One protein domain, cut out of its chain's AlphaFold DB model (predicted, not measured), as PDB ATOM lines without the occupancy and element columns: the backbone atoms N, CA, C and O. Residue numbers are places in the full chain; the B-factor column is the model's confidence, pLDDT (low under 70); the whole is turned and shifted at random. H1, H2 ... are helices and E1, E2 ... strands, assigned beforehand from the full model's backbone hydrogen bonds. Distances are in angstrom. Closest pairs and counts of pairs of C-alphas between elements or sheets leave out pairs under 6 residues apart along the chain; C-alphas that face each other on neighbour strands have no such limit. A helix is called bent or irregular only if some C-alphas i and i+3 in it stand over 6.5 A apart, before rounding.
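Overview. This is residues 2 to 60 and 129 to 176 of the 253 residues of an uncharacterized protein of Aspergillus calidoustus (UniProt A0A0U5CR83). A long two-stranded arm reaches away from a loose group of helices: E1 and E4 are paired at its base, and the hairpin of E2 and E3 makes its far end. In the helical part, H4 and H5 fold back on each other as a helical hairpin, the short H3 joins the arm's base to H4, and H1 and H2 lie before the arm in the chain. The printed part has 107 residues, with five named helices and four named strands in the order H1 H2 E1 E2 E3 E4 H3 H4 H5; the class is mixed, helices and strands. Each sheet has two antiparallel strands, E1 - E4 and E2 - E3. The whole is loose, with a radius of gyration of the C-alphas of 17.7 A, and elongated, spanning 60 by 34 by 19 A.

Along the chain. E2 is residues 32 to 35, 10.2 A long, and E3 is residues 38 to 45, 15.9 A, beginning at C-alpha 38 (152.348, 13.452, 102.801). E1, residues 20 to 24, measures 13.0 A, and E4, residues 51 to 55, measures 12.8 A. H3 is residues 56 to 59, 5.5 A. H4, residues 129 to 140, is 15.8 A long; H5, residues 149 to 160, is 16.5 A and ends at C-alpha 160 (141.245, 4.562, 150.553). H1, residues 2 to 9, is 10.7 A and begins at C-alpha 2 (140.903, 20.509, 147.093). H2, residues 13 to 17, is 8.6 A and is neither bent nor irregular, but only just: C-alphas 13 and 16 are 6.1 A apart.

Arrangement. In the hairpin of E2 and E3, directions differ by 135 degrees, and N 33 and O 44 are 2.9 A apart, within hydrogen-bond range. E3 bends by 67 degrees at residue 41. E1 and E4 are antiparallel at 145 degrees, with N 23 and O 52 at 2.9 A. E1 and E2 are apart, as are E3 and E4. The closest C-alphas of E1 and H3, Thr 21 and Leu 56, are 5.7 A apart. H3 touches H4, which meets it with residues 131 to 135 alone; the closest C-alphas are those of Phe 58 and Arg 132, 4.6 A. H4 and H5 touch as a helical hairpin, closest at the C-alphas of Cys 137 and Leu 151, 5.0 A, with a shallow tilt of 32 degrees, only just short of steep, opposite ways. H2 and H3 only just touch, with 3 pairs of C-alphas within 8 A, closest at Phe 17 and Phe 57, 5.6 A. H1 and H2 are close but not clearly touching, with the C-alphas of Leu 9 and Leu 15 at 7.1 A; H1 and H4 are near each other. Every O i to N i+4 pair is within hydrogen-bond range in H1, H4 and H5; H2 has 0 of 1, but 2 of 2 O i to N i+3 pairs, and H3 is too short for an i+4 pair.

Size, cuts and confidence. The C-alphas farthest apart are those of Asp 37 and Thr 176, 61.2 A. Residues 61 to 128 are not printed, and C-alphas 60 and 129 are 9.5 A apart across the cut. Of the links printed whole, none is long. Residues 161 to 176 hold no named element. Mean pLDDT of the printed part is 84.7; residues 2 to 4, 6 and 142 to 145 are under 70.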
ATOM      1  N   THR A   2     139.780  20.626 148.051       59.09
ATOM      2  CA  THR A   2     140.903  20.509 147.093       59.09
ATOM      3  C   THR A   2     142.164  21.284 147.497       59.09
ATOM      4  O   THR A   2     143.270  20.788 147.331       59.09
ATOM      5  N   ILE A   3     142.012  22.465 148.111       64.06
ATOM      6  CA  ILE A   3     143.131  23.310 148.571       64.06
ATOM      7  C   ILE A   3     144.055  22.575 149.558       64.06
ATOM      8  O   ILE A   3     145.267  22.770 149.519       64.06
ATOM      9  N   THR A   4     143.509  21.730 150.438       68.44
ATOM     10  CA  THR A   4     144.309  21.016 151.443       68.44
ATOM     11  C   THR A   4     145.166  19.934 150.792       68.44
ATOM     12  O   THR A   4     146.357  19.865 151.072       68.44
ATOM     13  N   LEU A   5     144.595  19.151 149.871       70.56
ATOM     14  CA  LEU A   5     145.349  18.154 149.108       70.56
ATOM     15  C   LEU A   5     146.410  18.803 148.221       70.56
ATOM     16  O   LEU A   5     147.533  18.320 148.174       70.56
ATOM     17  N   MET A   6     146.085  19.927 147.575       69.56
ATOM     18  CA  MET A   6     147.052  20.659 146.751       69.56
ATOM     19  C   MET A   6     148.282  21.093 147.560       69.56
ATOM     20  O   MET A   6     149.392  20.967 147.069       69.56
ATOM     21  N   ARG A   7     148.114  21.494 148.827       70.81
ATOM     22  CA  ARG A   7     149.250  21.778 149.727       70.81
ATOM     23  C   ARG A   7     150.040  20.533 150.126       70.81
ATOM     24  O   ARG A   7     151.229  20.626 150.386       70.81
ATOM     25  N   MET A   8     149.392  19.374 150.224       73.00
ATOM     26  CA  MET A   8     150.075  18.110 150.527       73.00
ATOM     27  C   MET A   8     150.831  17.563 149.307       73.00
ATOM     28  O   MET A   8     151.826  16.863 149.467       73.00
ATOM     29  N   LEU A   9     150.409  17.924 148.091       73.62
ATOM     30  CA  LEU A   9     151.171  17.651 146.874       73.62
ATOM     31  C   LEU A   9     152.506  18.410 146.845       73.62
ATOM     32  O   LEU A   9     153.436  17.916 146.217       73.62
ATOM     33  N   ASP A  10     152.645  19.530 147.569       70.44
ATOM     34  CA  ASP A  10     153.881  20.331 147.601       70.44
ATOM     35  C   ASP A  10     155.101  19.582 148.184       70.44
ATOM     36  O   ASP A  10     156.246  19.988 147.980       70.44
ATOM     37  N   SER A  11     154.887  18.483 148.910       72.31
ATOM     38  CA  SER A  11     155.953  17.622 149.446       72.31
ATOM     39  C   SER A  11     156.014  16.244 148.779       72.31
ATOM     40  O   SER A  11     156.821  15.399 149.169       72.31
ATOM     41  N   HIS A  12     155.176  16.004 147.769       78.44
ATOM     42  CA  HIS A  12     154.986  14.694 147.169       78.44
ATOM     43  C   HIS A  12     155.976  14.437 146.012       78.44
ATOM     44  O   HIS A  12     156.193  15.329 145.186       78.44
ATOM     45  N   PRO A  13     156.530  13.215 145.846       77.00
ATOM     46  CA  PRO A  13     157.467  12.899 144.756       77.00
ATOM     47  C   PRO A  13     156.937  13.184 143.342       77.00
ATOM     48  O   PRO A  13     157.713  13.394 142.410       77.00
ATOM     49  N   ILE A  14     155.612  13.231 143.175       75.25
ATOM     50  CA  ILE A  14     154.937  13.570 141.910       75.25
ATOM     51  C   ILE A  14     155.298  14.970 141.393       75.25
ATOM     52  O   ILE A  14     155.229  15.206 140.186       75.25
ATOM     53  N   LEU A  15     155.765  15.874 142.263       75.12
ATOM     54  CA  LEU A  15     156.237  17.196 141.858       75.12
ATOM     55  C   LEU A  15     157.395  17.166 140.867       75.12
ATOM     56  O   LEU A  15     157.587  18.148 140.152       75.12
ATOM     57  N   GLN A  16     158.140  16.065 140.754       77.31
ATOM     58  CA  GLN A  16     159.149  15.933 139.697       77.31
ATOM     59  C   GLN A  16     158.553  16.088 138.280       77.31
ATOM     60  O   GLN A  16     159.277  16.379 137.333       77.31
ATOM     61  N   PHE A  17     157.230  15.943 138.138       77.75
ATOM     62  CA  PHE A  17     156.471  16.150 136.904       77.75
ATOM     63  C   PHE A  17     155.627  17.435 136.924       77.75
ATOM     64  O   PHE A  17     154.728  17.600 136.100       77.75
ATOM     65  N   SER A  18     155.877  18.354 137.863       82.81
ATOM     66  CA  SER A  18     155.096  19.588 138.034       82.81
ATOM     67  C   SER A  18     155.454  20.716 137.069       82.81
ATOM     68  O   SER A  18     154.856  21.788 137.140       82.81
ATOM     69  N   GLN A  19     156.406  20.484 136.157       86.19
ATOM     70  CA  GLN A  19     156.859  21.493 135.209       86.19
ATOM     71  C   GLN A  19     155.659  22.095 134.458       86.19
ATOM     72  O   GLN A  19     154.937  21.343 133.786       86.19
ATOM     73  N   PRO A  20     155.451  23.427 134.532       91.19
ATOM     74  CA  PRO A  20     154.433  24.100 133.744       91.19
ATOM     75  C   PRO A  20     154.701  23.835 132.266       91.19
ATOM     76  O   PRO A  20     155.751  24.204 131.740       91.19
ATOM     77  N   THR A  21     153.773  23.144 131.619       92.19
ATOM     78  CA  THR A  21     153.924  22.708 130.231       92.19
ATOM     79  C   THR A  21     152.708  23.169 129.453       92.19
ATOM     80  O   THR A  21     151.588  23.010 129.926       92.19
ATOM     81  N   LEU A  22     152.920  23.756 128.276       93.75
ATOM     82  CA  LEU A  22     151.830  24.007 127.340       93.75
ATOM     83  C   LEU A  22     151.392  22.664 126.745       93.75
ATOM     84  O   LEU A  22     152.219  21.963 126.160       93.75
ATOM     85  N   TRP A  23     150.122  22.300 126.897       91.50
ATOM     86  CA  TRP A  23     149.593  21.022 126.421       91.50
ATOM     87  C   TRP A  23     148.221  21.186 125.774       91.50
ATOM     88  O   TRP A  23     147.396  21.962 126.253       91.50
ATOM     89  N   HIS A  24     147.975  20.415 124.715       91.69
ATOM     90  CA  HIS A  24     146.691  20.340 124.019       91.69
ATOM     91  C   HIS A  24     145.882  19.172 124.586       91.69
ATOM     92  O   HIS A  24     146.178  18.011 124.295       91.69
ATOM     93  N   SER A  25     144.907  19.448 125.456       86.25
ATOM     94  CA  SER A  25     144.156  18.378 126.131       86.25
ATOM     95  C   SER A  25     143.140  17.673 125.238       86.25
ATOM     96  O   SER A  25     142.747  16.558 125.578       86.25
ATOM     97  N   ASP A  26     142.769  18.294 124.118       86.31
ATOM     98  CA  ASP A  26     141.733  17.804 123.209       86.31
ATOM     99  C   ASP A  26     142.277  17.440 121.814       86.31
ATOM    100  O   ASP A  26     141.850  17.919 120.766       86.31
ATOM    101  N   LEU A  27     143.355  16.655 121.793       87.38
ATOM    102  CA  LEU A  27     143.995  16.272 120.537       87.38
ATOM    103  C   LEU A  27     143.337  15.009 119.955       87.38
ATOM    104  O   LEU A  27     143.719  13.881 120.294       87.38
ATOM    105  N   HIS A  28     142.368  15.212 119.065       86.88
ATOM    106  CA  HIS A  28     141.726  14.179 118.247       86.88
ATOM    107  C   HIS A  28     142.009  14.401 116.749       86.88
ATOM    108  O   HIS A  28     142.634  15.394 116.369       86.88
ATOM    109  N   MET A  29     141.608  13.460 115.886       86.44
ATOM    110  CA  MET A  29     141.938  13.521 114.453       86.44
ATOM    111  C   MET A  29     141.334  14.746 113.746       86.44
ATOM    112  O   MET A  29     141.941  15.243 112.799       86.44
ATOM    113  N   GLY A  30     140.207  15.279 114.233       87.38
ATOM    114  CA  GLY A  30     139.604  16.512 113.712       87.38
ATOM    115  C   GLY A  30     140.437  17.772 113.964       87.38
ATOM    116  O   GLY A  30     140.368  18.722 113.186       87.38
ATOM    117  N   ASN A  31     141.303  17.745 114.980       91.25
ATOM    118  CA  ASN A  31     142.153  18.868 115.369       91.25
ATOM    119  C   ASN A  31     143.570  18.816 114.771       91.25
ATOM    120  O   ASN A  31     144.418  19.635 115.131       91.25
ATOM    121  N   ILE A  32     143.852  17.888 113.844       91.56
ATOM    122  CA  ILE A  32     145.175  17.714 113.224       91.56
ATOM    123  C   ILE A  32     145.074  17.853 111.704       91.56
ATOM    124  O   ILE A  32     144.458  17.034 111.030       91.56
ATOM    125  N   PHE A  33     145.778  18.836 111.142       91.88
ATOM    126  CA  PHE A  33     145.974  18.926 109.697       91.88
ATOM    127  C   PHE A  33     147.286  18.278 109.280       91.88
ATOM    128  O   PHE A  33     148.337  18.498 109.890       91.88
ATOM    129  N   VAL A  34     147.221  17.531 108.184       93.44
ATOM    130  CA  VAL A  34     148.371  16.900 107.541       93.44
ATOM    131  C   VAL A  34     148.529  17.407 106.115       93.44
ATOM    132  O   VAL A  34     147.582  17.895 105.497       93.44
ATOM    133  N   ALA A  35     149.745  17.314 105.589       94.56
ATOM    134  CA  ALA A  35     150.030  17.782 104.246       94.56
ATOM    135  C   ALA A  35     149.370  16.869 103.190       94.56
ATOM    136  O   ALA A  35     149.461  15.649 103.314       94.56
ATOM    137  N   PRO A  36     148.764  17.425 102.123       91.25
ATOM    138  CA  PRO A  36     148.018  16.643 101.129       91.25
ATOM    139  C   PRO A  36     148.907  15.696 100.305       91.25
ATOM    140  O   PRO A  36     148.426  14.723  99.734       91.25
ATOM    141  N   ASP A  37     150.202  15.996 100.227       94.69
ATOM    142  CA  ASP A  37     151.236  15.208  99.557       94.69
ATOM    143  C   ASP A  37     151.913  14.189 100.489       94.69
ATOM    144  O   ASP A  37     152.599  13.283 100.014       94.69
ATOM    145  N   ASN A  38     151.759  14.340 101.809       91.94
ATOM    146  CA  ASN A  38     152.348  13.452 102.801       91.94
ATOM    147  C   ASN A  38     151.593  13.505 104.142       91.94
ATOM    148  O   ASN A  38     151.863  14.362 104.989       91.94
ATOM    149  N   ASN A  39     150.752  12.497 104.378       86.25
ATOM    150  CA  ASN A  39     149.943  12.380 105.594       86.25
ATOM    151  C   ASN A  39     150.772  12.169 106.877       86.25
ATOM    152  O   ASN A  39     150.233  12.298 107.971       86.25
ATOM    153  N   SER A  40     152.075  11.871 106.784       88.88
ATOM    154  CA  SER A  40     152.957  11.798 107.957       88.88
ATOM    155  C   SER A  40     153.461  13.171 108.416       88.88
ATOM    156  O   SER A  40     154.105  13.272 109.462       88.88
ATOM    157  N   ARG A  41     153.248  14.225 107.619       94.31
ATOM    158  CA  ARG A  41     153.688  15.586 107.931       94.31
ATOM    159  C   ARG A  41     152.512  16.389 108.470       94.31
ATOM    160  O   ARG A  41     151.674  16.848 107.701       94.31
ATOM    161  N   ILE A  42     152.505  16.605 109.781       94.12
ATOM    162  CA  ILE A  42     151.569  17.520 110.443       94.12
ATOM    163  C   ILE A  42     151.901  18.957 110.027       94.12
ATOM    164  O   ILE A  42     153.059  19.373 110.098       94.12
ATOM    165  N   THR A  43     150.897  19.710 109.583       95.38
ATOM    166  CA  THR A  43     151.042  21.109 109.147       95.38
ATOM    167  C   THR A  43     150.508  22.102 110.167       95.38
ATOM    168  O   THR A  43     151.054  23.198 110.281       95.38
ATOM    169  N   SER A  44     149.457  21.742 110.908       93.44
ATOM    170  CA  SER A  44     148.858  22.606 111.928       93.44
ATOM    171  C   SER A  44     147.967  21.826 112.892       93.44
ATOM    172  O   SER A  44     147.472  20.749 112.562       93.44
ATOM    173  N   PHE A  45     147.742  22.420 114.063       93.81
ATOM    174  CA  PHE A  45     146.749  21.990 115.046       93.81
ATOM    175  C   PHE A  45     145.632  23.037 115.134       93.81
ATOM    176  O   PHE A  45     145.912  24.233 114.994       93.81
ATOM    177  N   LEU A  46     144.392  22.588 115.322       91.50
ATOM    178  CA  LEU A  46     143.239  23.448 115.604       91.50
ATOM    179  C   LEU A  46     142.954  23.504 117.109       91.50
ATOM    180  O   LEU A  46     143.828  23.166 117.894       91.50
ATOM    181  N   ASP A  47     141.776  24.010 117.482       89.19
ATOM    182  CA  ASP A  47     141.250  24.039 118.849       89.19
ATOM    183  C   ASP A  47     142.256  24.527 119.901       89.19
ATOM    184  O   ASP A  47     142.521  23.928 120.945       89.19
ATOM    185  N   VAL A  48     142.848  25.685 119.616       89.88
ATOM    186  CA  VAL A  48     143.812  26.304 120.529       89.88
ATOM    187  C   VAL A  48     143.170  26.735 121.850       89.88
ATOM    188  O   VAL A  48     143.898  26.976 122.810       89.88
ATOM    189  N   GLN A  49     141.837  26.823 121.935       88.69
ATOM    190  CA  GLN A  49     141.134  27.071 123.197       88.69
ATOM    191  C   GLN A  49     141.259  25.908 124.193       88.69
ATOM    192  O   GLN A  49     141.140  26.139 125.396       88.69
ATOM    193  N   SER A  50     141.564  24.694 123.724       86.06
ATOM    194  CA  SER A  50     141.871  23.540 124.577       86.06
ATOM    195  C   SER A  50     143.324  23.508 125.087       86.06
ATOM    196  O   SER A  50     143.709  22.608 125.843       86.06
ATOM    197  N   LEU A  51     144.165  24.476 124.694       91.44
ATOM    198  CA  LEU A  51     145.526  24.595 125.212       91.44
ATOM    199  C   LEU A  51     145.521  25.134 126.642       91.44
ATOM    200  O   LEU A  51     144.904  26.154 126.950       91.44
ATOM    201  N   SER A  52     146.306  24.504 127.512       91.19
ATOM    202  CA  SER A  52     146.511  24.979 128.880       91.19
ATOM    203  C   SER A  52     147.980  24.912 129.286       91.19
ATOM    204  O   SER A  52     148.761  24.136 128.736       91.19
ATOM    205  N   ILE A  53     148.368  25.771 130.231       93.25
ATOM    206  CA  ILE A  53     149.671  25.706 130.897       93.25
ATOM    207  C   ILE A  53     149.423  25.225 132.320       93.25
ATOM    208  O   ILE A  53     149.057  26.007 133.196       93.25
ATOM    209  N   LEU A  54     149.616  23.929 132.537       89.56
ATOM    210  CA  LEU A  54     149.453  23.278 133.833       89.56
ATOM    211  C   LEU A  54     150.684  22.414 134.153       89.56
ATOM    212  O   LEU A  54     151.521  22.159 133.279       89.56
ATOM    213  N   PRO A  55     150.836  21.961 135.408       88.44
ATOM    214  CA  PRO A  55     151.739  20.867 135.741       88.44
ATOM    215  C   PRO A  55     151.538  19.664 134.809       88.44
ATOM    216  O   PRO A  55     150.410  19.212 134.611       88.44
ATOM    217  N   LEU A  56     152.622  19.124 134.241       87.62
ATOM    218  CA  LEU A  56     152.545  18.059 133.233       87.62
ATOM    219  C   LEU A  56     151.758  16.830 133.714       87.62
ATOM    220  O   LEU A  56     150.967  16.281 132.950       87.62
ATOM    221  N   PHE A  57     151.892  16.441 134.982       84.00
ATOM    222  CA  PHE A  57     151.151  15.306 135.548       84.00
ATOM    223  C   PHE A  57     149.622  15.495 135.603       84.00
ATOM    224  O   PHE A  57     148.907  14.500 135.669       84.00
ATOM    225  N   PHE A  58     149.108  16.731 135.540       84.94
ATOM    226  CA  PHE A  58     147.664  16.996 135.476       84.94
ATOM    227  C   PHE A  58     147.083  16.900 134.067       84.94
ATOM    228  O   PHE A  58     145.870  16.863 133.911       84.94
ATOM    229  N   GLN A  59     147.908  16.901 133.027       86.81
ATOM    230  CA  GLN A  59     147.415  17.038 131.652       86.81
ATOM    231  C   GLN A  59     147.920  15.952 130.710       86.81
ATOM    232  O   GLN A  59     147.208  15.617 129.760       86.81
ATOM    233  N   ALA A  60     149.090  15.370 130.999       87.88
ATOM    234  CA  ALA A  60     149.681  14.293 130.224       87.88
ATOM    235  C   ALA A  60     148.716  13.103 130.145       87.88
ATOM    236  O   ALA A  60     148.328  12.495 131.148       87.88
ATOM    237  N   ARG A 129     146.877   9.467 137.647       73.62
ATOM    238  CA  ARG A 129     145.492   9.331 137.181       73.62
ATOM    239  C   ARG A 129     144.520   9.875 138.213       73.62
ATOM    240  O   ARG A 129     143.790  10.789 137.877       73.62
ATOM    241  N   LEU A 130     144.649   9.468 139.473       78.19
ATOM    242  CA  LEU A 130     143.785   9.953 140.553       78.19
ATOM    243  C   LEU A 130     143.820  11.480 140.711       78.19
ATOM    244  O   LEU A 130     142.787  12.113 140.893       78.19
ATOM    245  N   PHE A 131     145.000  12.102 140.618       79.44
ATOM    246  CA  PHE A 131     145.133  13.554 140.782       79.44
ATOM    247  C   PHE A 131     144.653  14.340 139.566       79.44
ATOM    248  O   PHE A 131     144.068  15.411 139.718       79.44
ATOM    249  N   ARG A 132     144.903  13.815 138.366       82.19
ATOM    250  CA  ARG A 132     144.349  14.350 137.127       82.19
ATOM    251  C   ARG A 132     142.833  14.240 137.154       82.19
ATOM    252  O   ARG A 132     142.175  15.240 136.922       82.19
ATOM    253  N   ASP A 133     142.302  13.063 137.452       84.25
ATOM    254  CA  ASP A 133     140.871  12.783 137.425       84.25
ATOM    255  C   ASP A 133     140.170  13.634 138.492       84.25
ATOM    256  O   ASP A 133     139.210  14.325 138.177       84.25
ATOM    257  N   LEU A 134     140.752  13.776 139.690       85.31
ATOM    258  CA  LEU A 134     140.294  14.748 140.685       85.31
ATOM    259  C   LEU A 134     140.240  16.181 140.127       85.31
ATOM    260  O   LEU A 134     139.251  16.884 140.339       85.31
ATOM    261  N   PHE A 135     141.307  16.641 139.465       84.06
ATOM    262  CA  PHE A 135     141.378  17.995 138.911       84.06
ATOM    263  C   PHE A 135     140.348  18.206 137.793       84.06
ATOM    264  O   PHE A 135     139.613  19.193 137.813       84.06
ATOM    265  N   THR A 136     140.261  17.261 136.858       83.12
ATOM    266  CA  THR A 136     139.313  17.256 135.741       83.12
ATOM    267  C   THR A 136     137.877  17.228 136.252       83.12
ATOM    268  O   THR A 136     137.108  18.148 135.972       83.12
ATOM    269  N   CYS A 137     137.528  16.262 137.103       85.62
ATOM    270  CA  CYS A 137     136.183  16.132 137.646       85.62
ATOM    271  C   CYS A 137     135.781  17.338 138.498       85.62
ATOM    272  O   CYS A 137     134.620  17.729 138.470       85.62
ATOM    273  N   ALA A 138     136.716  17.967 139.224       85.06
ATOM    274  CA  ALA A 138     136.434  19.194 139.971       85.06
ATOM    275  C   ALA A 138     136.056  20.373 139.059       85.06
ATOM    276  O   ALA A 138     135.211  21.183 139.441       85.06
ATOM    277  N   GLY A 139     136.661  20.467 137.870       81.31
ATOM    278  CA  GLY A 139     136.303  21.463 136.859       81.31
ATOM    279  C   GLY A 139     134.968  21.172 136.170       81.31
ATOM    280  O   GLY A 139     134.262  22.100 135.780       81.31
ATOM    281  N   GLU A 140     134.596  19.897 136.070       81.75
ATOM    282  CA  GLU A 140     133.427  19.435 135.316       81.75
ATOM    283  C   GLU A 140     132.149  19.281 136.153       81.75
ATOM    284  O   GLU A 140     131.080  19.090 135.580       81.75
ATOM    285  N   VAL A 141     132.198  19.397 137.489       80.25
ATOM    286  CA  VAL A 141     131.017  19.181 138.361       80.25
ATOM    287  C   VAL A 141     129.791  19.984 137.914       80.25
ATOM    288  O   VAL A 141     128.670  19.488 137.985       80.25
ATOM    289  N   SER A 142     130.003  21.228 137.481       69.69
ATOM    290  CA  SER A 142     128.924  22.153 137.112       69.69
ATOM    291  C   SER A 142     128.467  22.018 135.659       69.69
ATOM    292  O   SER A 142     127.394  22.510 135.320       69.69
ATOM    293  N   THR A 143     129.281  21.412 134.794       66.19
ATOM    294  CA  THR A 143     129.037  21.322 133.344       66.19
ATOM    295  C   THR A 143     128.671  19.911 132.899       66.19
ATOM    296  O   THR A 143     128.012  19.742 131.876       66.19
ATOM    297  N   SER A 144     129.057  18.895 133.668       68.75
ATOM    298  CA  SER A 144     128.756  17.504 133.377       68.75
ATOM    299  C   SER A 144     127.328  17.144 133.778       68.75
ATOM    300  O   SER A 144     126.885  17.390 134.903       68.75
ATOM    301  N   SER A 145     126.635  16.420 132.896       68.25
ATOM    302  CA  SER A 145     125.347  15.776 133.193       68.25
ATOM    303  C   SER A 145     125.447  14.697 134.281       68.25
ATOM    304  O   SER A 145     124.438  14.138 134.711       68.25
ATOM    305  N   THR A 146     126.663  14.362 134.718       70.38
ATOM    306  CA  THR A 146     126.946  13.387 135.776       70.38
ATOM    307  C   THR A 146     127.137  14.044 137.145       70.38
ATOM    308  O   THR A 146     127.222  13.340 138.150       70.38
ATOM    309  N   GLY A 147     127.205  15.380 137.197       82.75
ATOM    310  CA  GLY A 147     127.360  16.156 138.424       82.75
ATOM    311  C   GLY A 147     128.584  15.747 139.248       82.75
ATOM    312  O   GLY A 147     129.671  15.517 138.725       82.75
ATOM    313  N   ILE A 148     128.396  15.638 140.564       89.19
ATOM    314  CA  ILE A 148     129.470  15.404 141.542       89.19
ATOM    315  C   ILE A 148     129.978  13.953 141.605       89.19
ATOM    316  O   ILE A 148     130.984  13.697 142.264       89.19
ATOM    317  N   ILE A 149     129.308  12.995 140.951       90.38
ATOM    318  CA  ILE A 149     129.592  11.558 141.113       90.38
ATOM    319  C   ILE A 149     131.062  11.203 140.803       90.38
ATOM    320  O   ILE A 149     131.709  10.628 141.678       90.38
ATOM    321  N   PRO A 150     131.660  11.611 139.666       89.25
ATOM    322  CA  PRO A 150     133.055  11.269 139.360       89.25
ATOM    323  C   PRO A 150     134.059  11.919 140.323       89.25
ATOM    324  O   PRO A 150     135.062  11.317 140.707       89.25
ATOM    325  N   LEU A 151     133.758  13.144 140.774       90.06
ATOM    326  CA  LEU A 151     134.578  13.838 141.767       90.06
ATOM    327  C   LEU A 151     134.565  13.092 143.107       90.06
ATOM    328  O   LEU A 151     135.596  12.979 143.770       90.06
ATOM    329  N   ARG A 152     133.395  12.595 143.520       91.56
ATOM    330  CA  ARG A 152     133.247  11.840 144.765       91.56
ATOM    331  C   ARG A 152     133.976  10.500 144.703       91.56
ATOM    332  O   ARG A 152     134.612  10.156 145.696       91.56
ATOM    333  N   GLU A 153     133.955   9.815 143.560       92.31
ATOM    334  CA  GLU A 153     134.763   8.605 143.349       92.31
ATOM    335  C   GLU A 153     136.256   8.906 143.502       92.31
ATOM    336  O   GLU A 153     136.924   8.289 144.326       92.31
ATOM    337  N   SER A 154     136.751   9.949 142.827       89.94
ATOM    338  CA  SER A 154     138.165  10.349 142.917       89.94
ATOM    339  C   SER A 154     138.597  10.622 144.366       89.94
ATOM    340  O   SER A 154     139.690  10.255 144.792       89.94
ATOM    341  N   LEU A 155     137.737  11.267 145.161       90.19
ATOM    342  CA  LEU A 155     138.008  11.541 146.576       90.19
ATOM    343  C   LEU A 155     137.964  10.278 147.450       90.19
ATOM    344  O   LEU A 155     138.725  10.190 148.417       90.19
ATOM    345  N   LEU A 156     137.084   9.325 147.135       91.69
ATOM    346  CA  LEU A 156     137.005   8.039 147.824       91.69
ATOM    347  C   LEU A 156     138.246   7.190 147.554       91.69
ATOM    348  O   LEU A 156     138.832   6.687 148.510       91.69
ATOM    349  N   GLU A 157     138.688   7.096 146.299       90.31
ATOM    350  CA  GLU A 157     139.916   6.386 145.930       90.31
ATOM    351  C   GLU A 157     141.139   7.000 146.624       90.31
ATOM    352  O   GLU A 157     141.917   6.284 147.257       90.31
ATOM    353  N   ILE A 158     141.267   8.334 146.618       88.19
ATOM    354  CA  ILE A 158     142.333   9.037 147.354       88.19
ATOM    355  C   ILE A 158     142.271   8.724 148.853       88.19
ATOM    356  O   ILE A 158     143.309   8.511 149.481       88.19
ATOM    357  N   SER A 159     141.073   8.692 149.440       90.06
ATOM    358  CA  SER A 159     140.905   8.386 150.862       90.06
ATOM    359  C   SER A 159     141.270   6.943 151.207       90.06
ATOM    360  O   SER A 159     141.789   6.708 152.296       90.06
ATOM    361  N   GLN A 160     140.978   5.985 150.328       89.69
ATOM    362  CA  GLN A 160     141.245   4.562 150.553       89.69
ATOM    363  C   GLN A 160     142.720   4.214 150.344       89.69
ATOM    364  O   GLN A 160     143.270   3.419 151.101       89.69
ATOM    365  N   HIS A 161     143.372   4.858 149.375       88.31
ATOM    366  CA  HIS A 161     144.769   4.613 149.011       88.31
ATOM    367  C   HIS A 161     145.741   5.649 149.584       88.31
ATOM    368  O   HIS A 161     146.880   5.747 149.140       88.31
ATOM    369  N   TRP A 162     145.323   6.429 150.584       87.44
ATOM    370  CA  TRP A 162     146.078   7.576 151.101       87.44
ATOM    371  C   TRP A 162     147.555   7.276 151.405       87.44
ATOM    372  O   TRP A 162     148.450   8.002 150.971       87.44
ATOM    373  N   SER A 163     147.807   6.185 152.136       86.25
ATOM    374  CA  SER A 163     149.164   5.761 152.503       86.25
ATOM    375  C   SER A 163     149.938   5.190 151.314       86.25
ATOM    376  O   SER A 163     151.125   5.476 151.177       86.25
ATOM    377  N   ASP A 164     149.269   4.436 150.439       85.25
ATOM    378  CA  ASP A 164     149.871   3.829 149.243       85.25
ATOM    379  C   ASP A 164     150.317   4.893 148.238       85.25
ATOM    380  O   ASP A 164     151.341   4.746 147.573       85.25
ATOM    381  N   LEU A 165     149.580   6.005 148.183       80.06
ATOM    382  CA  LEU A 165     149.940   7.161 147.379       80.06
ATOM    383  C   LEU A 165     151.205   7.845 147.896       80.06
ATOM    384  O   LEU A 165     151.851   8.528 147.119       80.06
ATOM    385  N   GLY A 166     151.615   7.621 149.149       81.25
ATOM    386  CA  GLY A 166     152.828   8.200 149.730       81.25
ATOM    387  C   GLY A 166     152.589   9.489 150.516       81.25
ATOM    388  O   GLY A 166     153.547  10.198 150.839       81.25
ATOM    389  N   PHE A 167     151.334   9.803 150.851       83.00
ATOM    390  CA  PHE A 167     151.021  10.910 151.749       83.00
ATOM    391  C   PHE A 167     151.321  10.560 153.209       83.00
ATOM    392  O   PHE A 167     151.178   9.422 153.654       83.00
ATOM    393  N   GLN A 168     151.735  11.572 153.974       82.94
ATOM    394  CA  GLN A 168     151.981  11.450 155.409       82.94
ATOM    395  C   GLN A 168     150.775  11.931 156.222       82.94
ATOM    396  O   GLN A 168     150.094  12.880 155.835       82.94
ATOM    397  N   GLY A 169     150.575  11.320 157.393       84.69
ATOM    398  CA  GLY A 169     149.492  11.665 158.315       84.69
ATOM    399  C   GLY A 169     148.133  11.118 157.884       84.69
ATOM    400  O   GLY A 169     148.033  10.325 156.948       84.69
ATOM    401  N   ASP A 170     147.089  11.547 158.588       85.88
ATOM    402  CA  ASP A 170     145.724  11.106 158.319       85.88
ATOM    403  C   ASP A 170     145.148  11.798 157.078       85.88
ATOM    404  O   ASP A 170     145.377  12.990 156.837       85.88
ATOM    405  N   CYS A 171     144.360  11.050 156.304       87.31
ATOM    406  CA  CYS A 171     143.621  11.604 155.179       87.31
ATOM    407  C   CYS A 171     142.659  12.698 155.681       87.31
ATOM    408  O   CYS A 171     141.867  12.446 156.593       87.31
ATOM    409  N   PRO A 172     142.653  13.904 155.079       86.56
ATOM    410  CA  PRO A 172     141.722  14.965 155.458       86.56
ATOM    411  C   PRO A 172     140.274  14.676 155.022       86.56
ATOM    412  O   PRO A 172     139.373  15.460 155.326       86.56
ATOM    413  N   TYR A 173     140.058  13.598 154.269       85.31
ATOM    414  CA  TYR A 173     138.760  13.152 153.789       85.31
ATOM    415  C   TYR A 173     138.359  11.888 154.539       85.31
ATOM    416  O   TYR A 173     139.118  10.926 154.606       85.31
ATOM    417  N   SER A 174     137.151  11.894 155.088       86.62
ATOM    418  CA  SER A 174     136.562  10.746 155.764       86.62
ATOM    419  C   SER A 174     135.125  10.598 155.306       86.62
ATOM    420  O   SER A 174     134.389  11.585 155.271       86.62
ATOM    421  N   PHE A 175     134.729   9.370 155.001       91.38
ATOM    422  CA  PHE A 175     133.379   9.032 154.576       91.38
ATOM    423  C   PHE A 175     132.802   8.008 155.542       91.38
ATOM    424  O   PHE A 175     133.481   7.061 155.946       91.38
ATOM    425  N   THR A 176     131.546   8.195 155.918       94.31
ATOM    426  CA  THR A 176     130.820   7.213 156.722       94.31
ATOM    427  C   THR A 176     130.497   5.965 155.888       94.31
ATOM    428  O   THR A 176     130.387   6.048 154.661       94.31
TER     429      THR A 176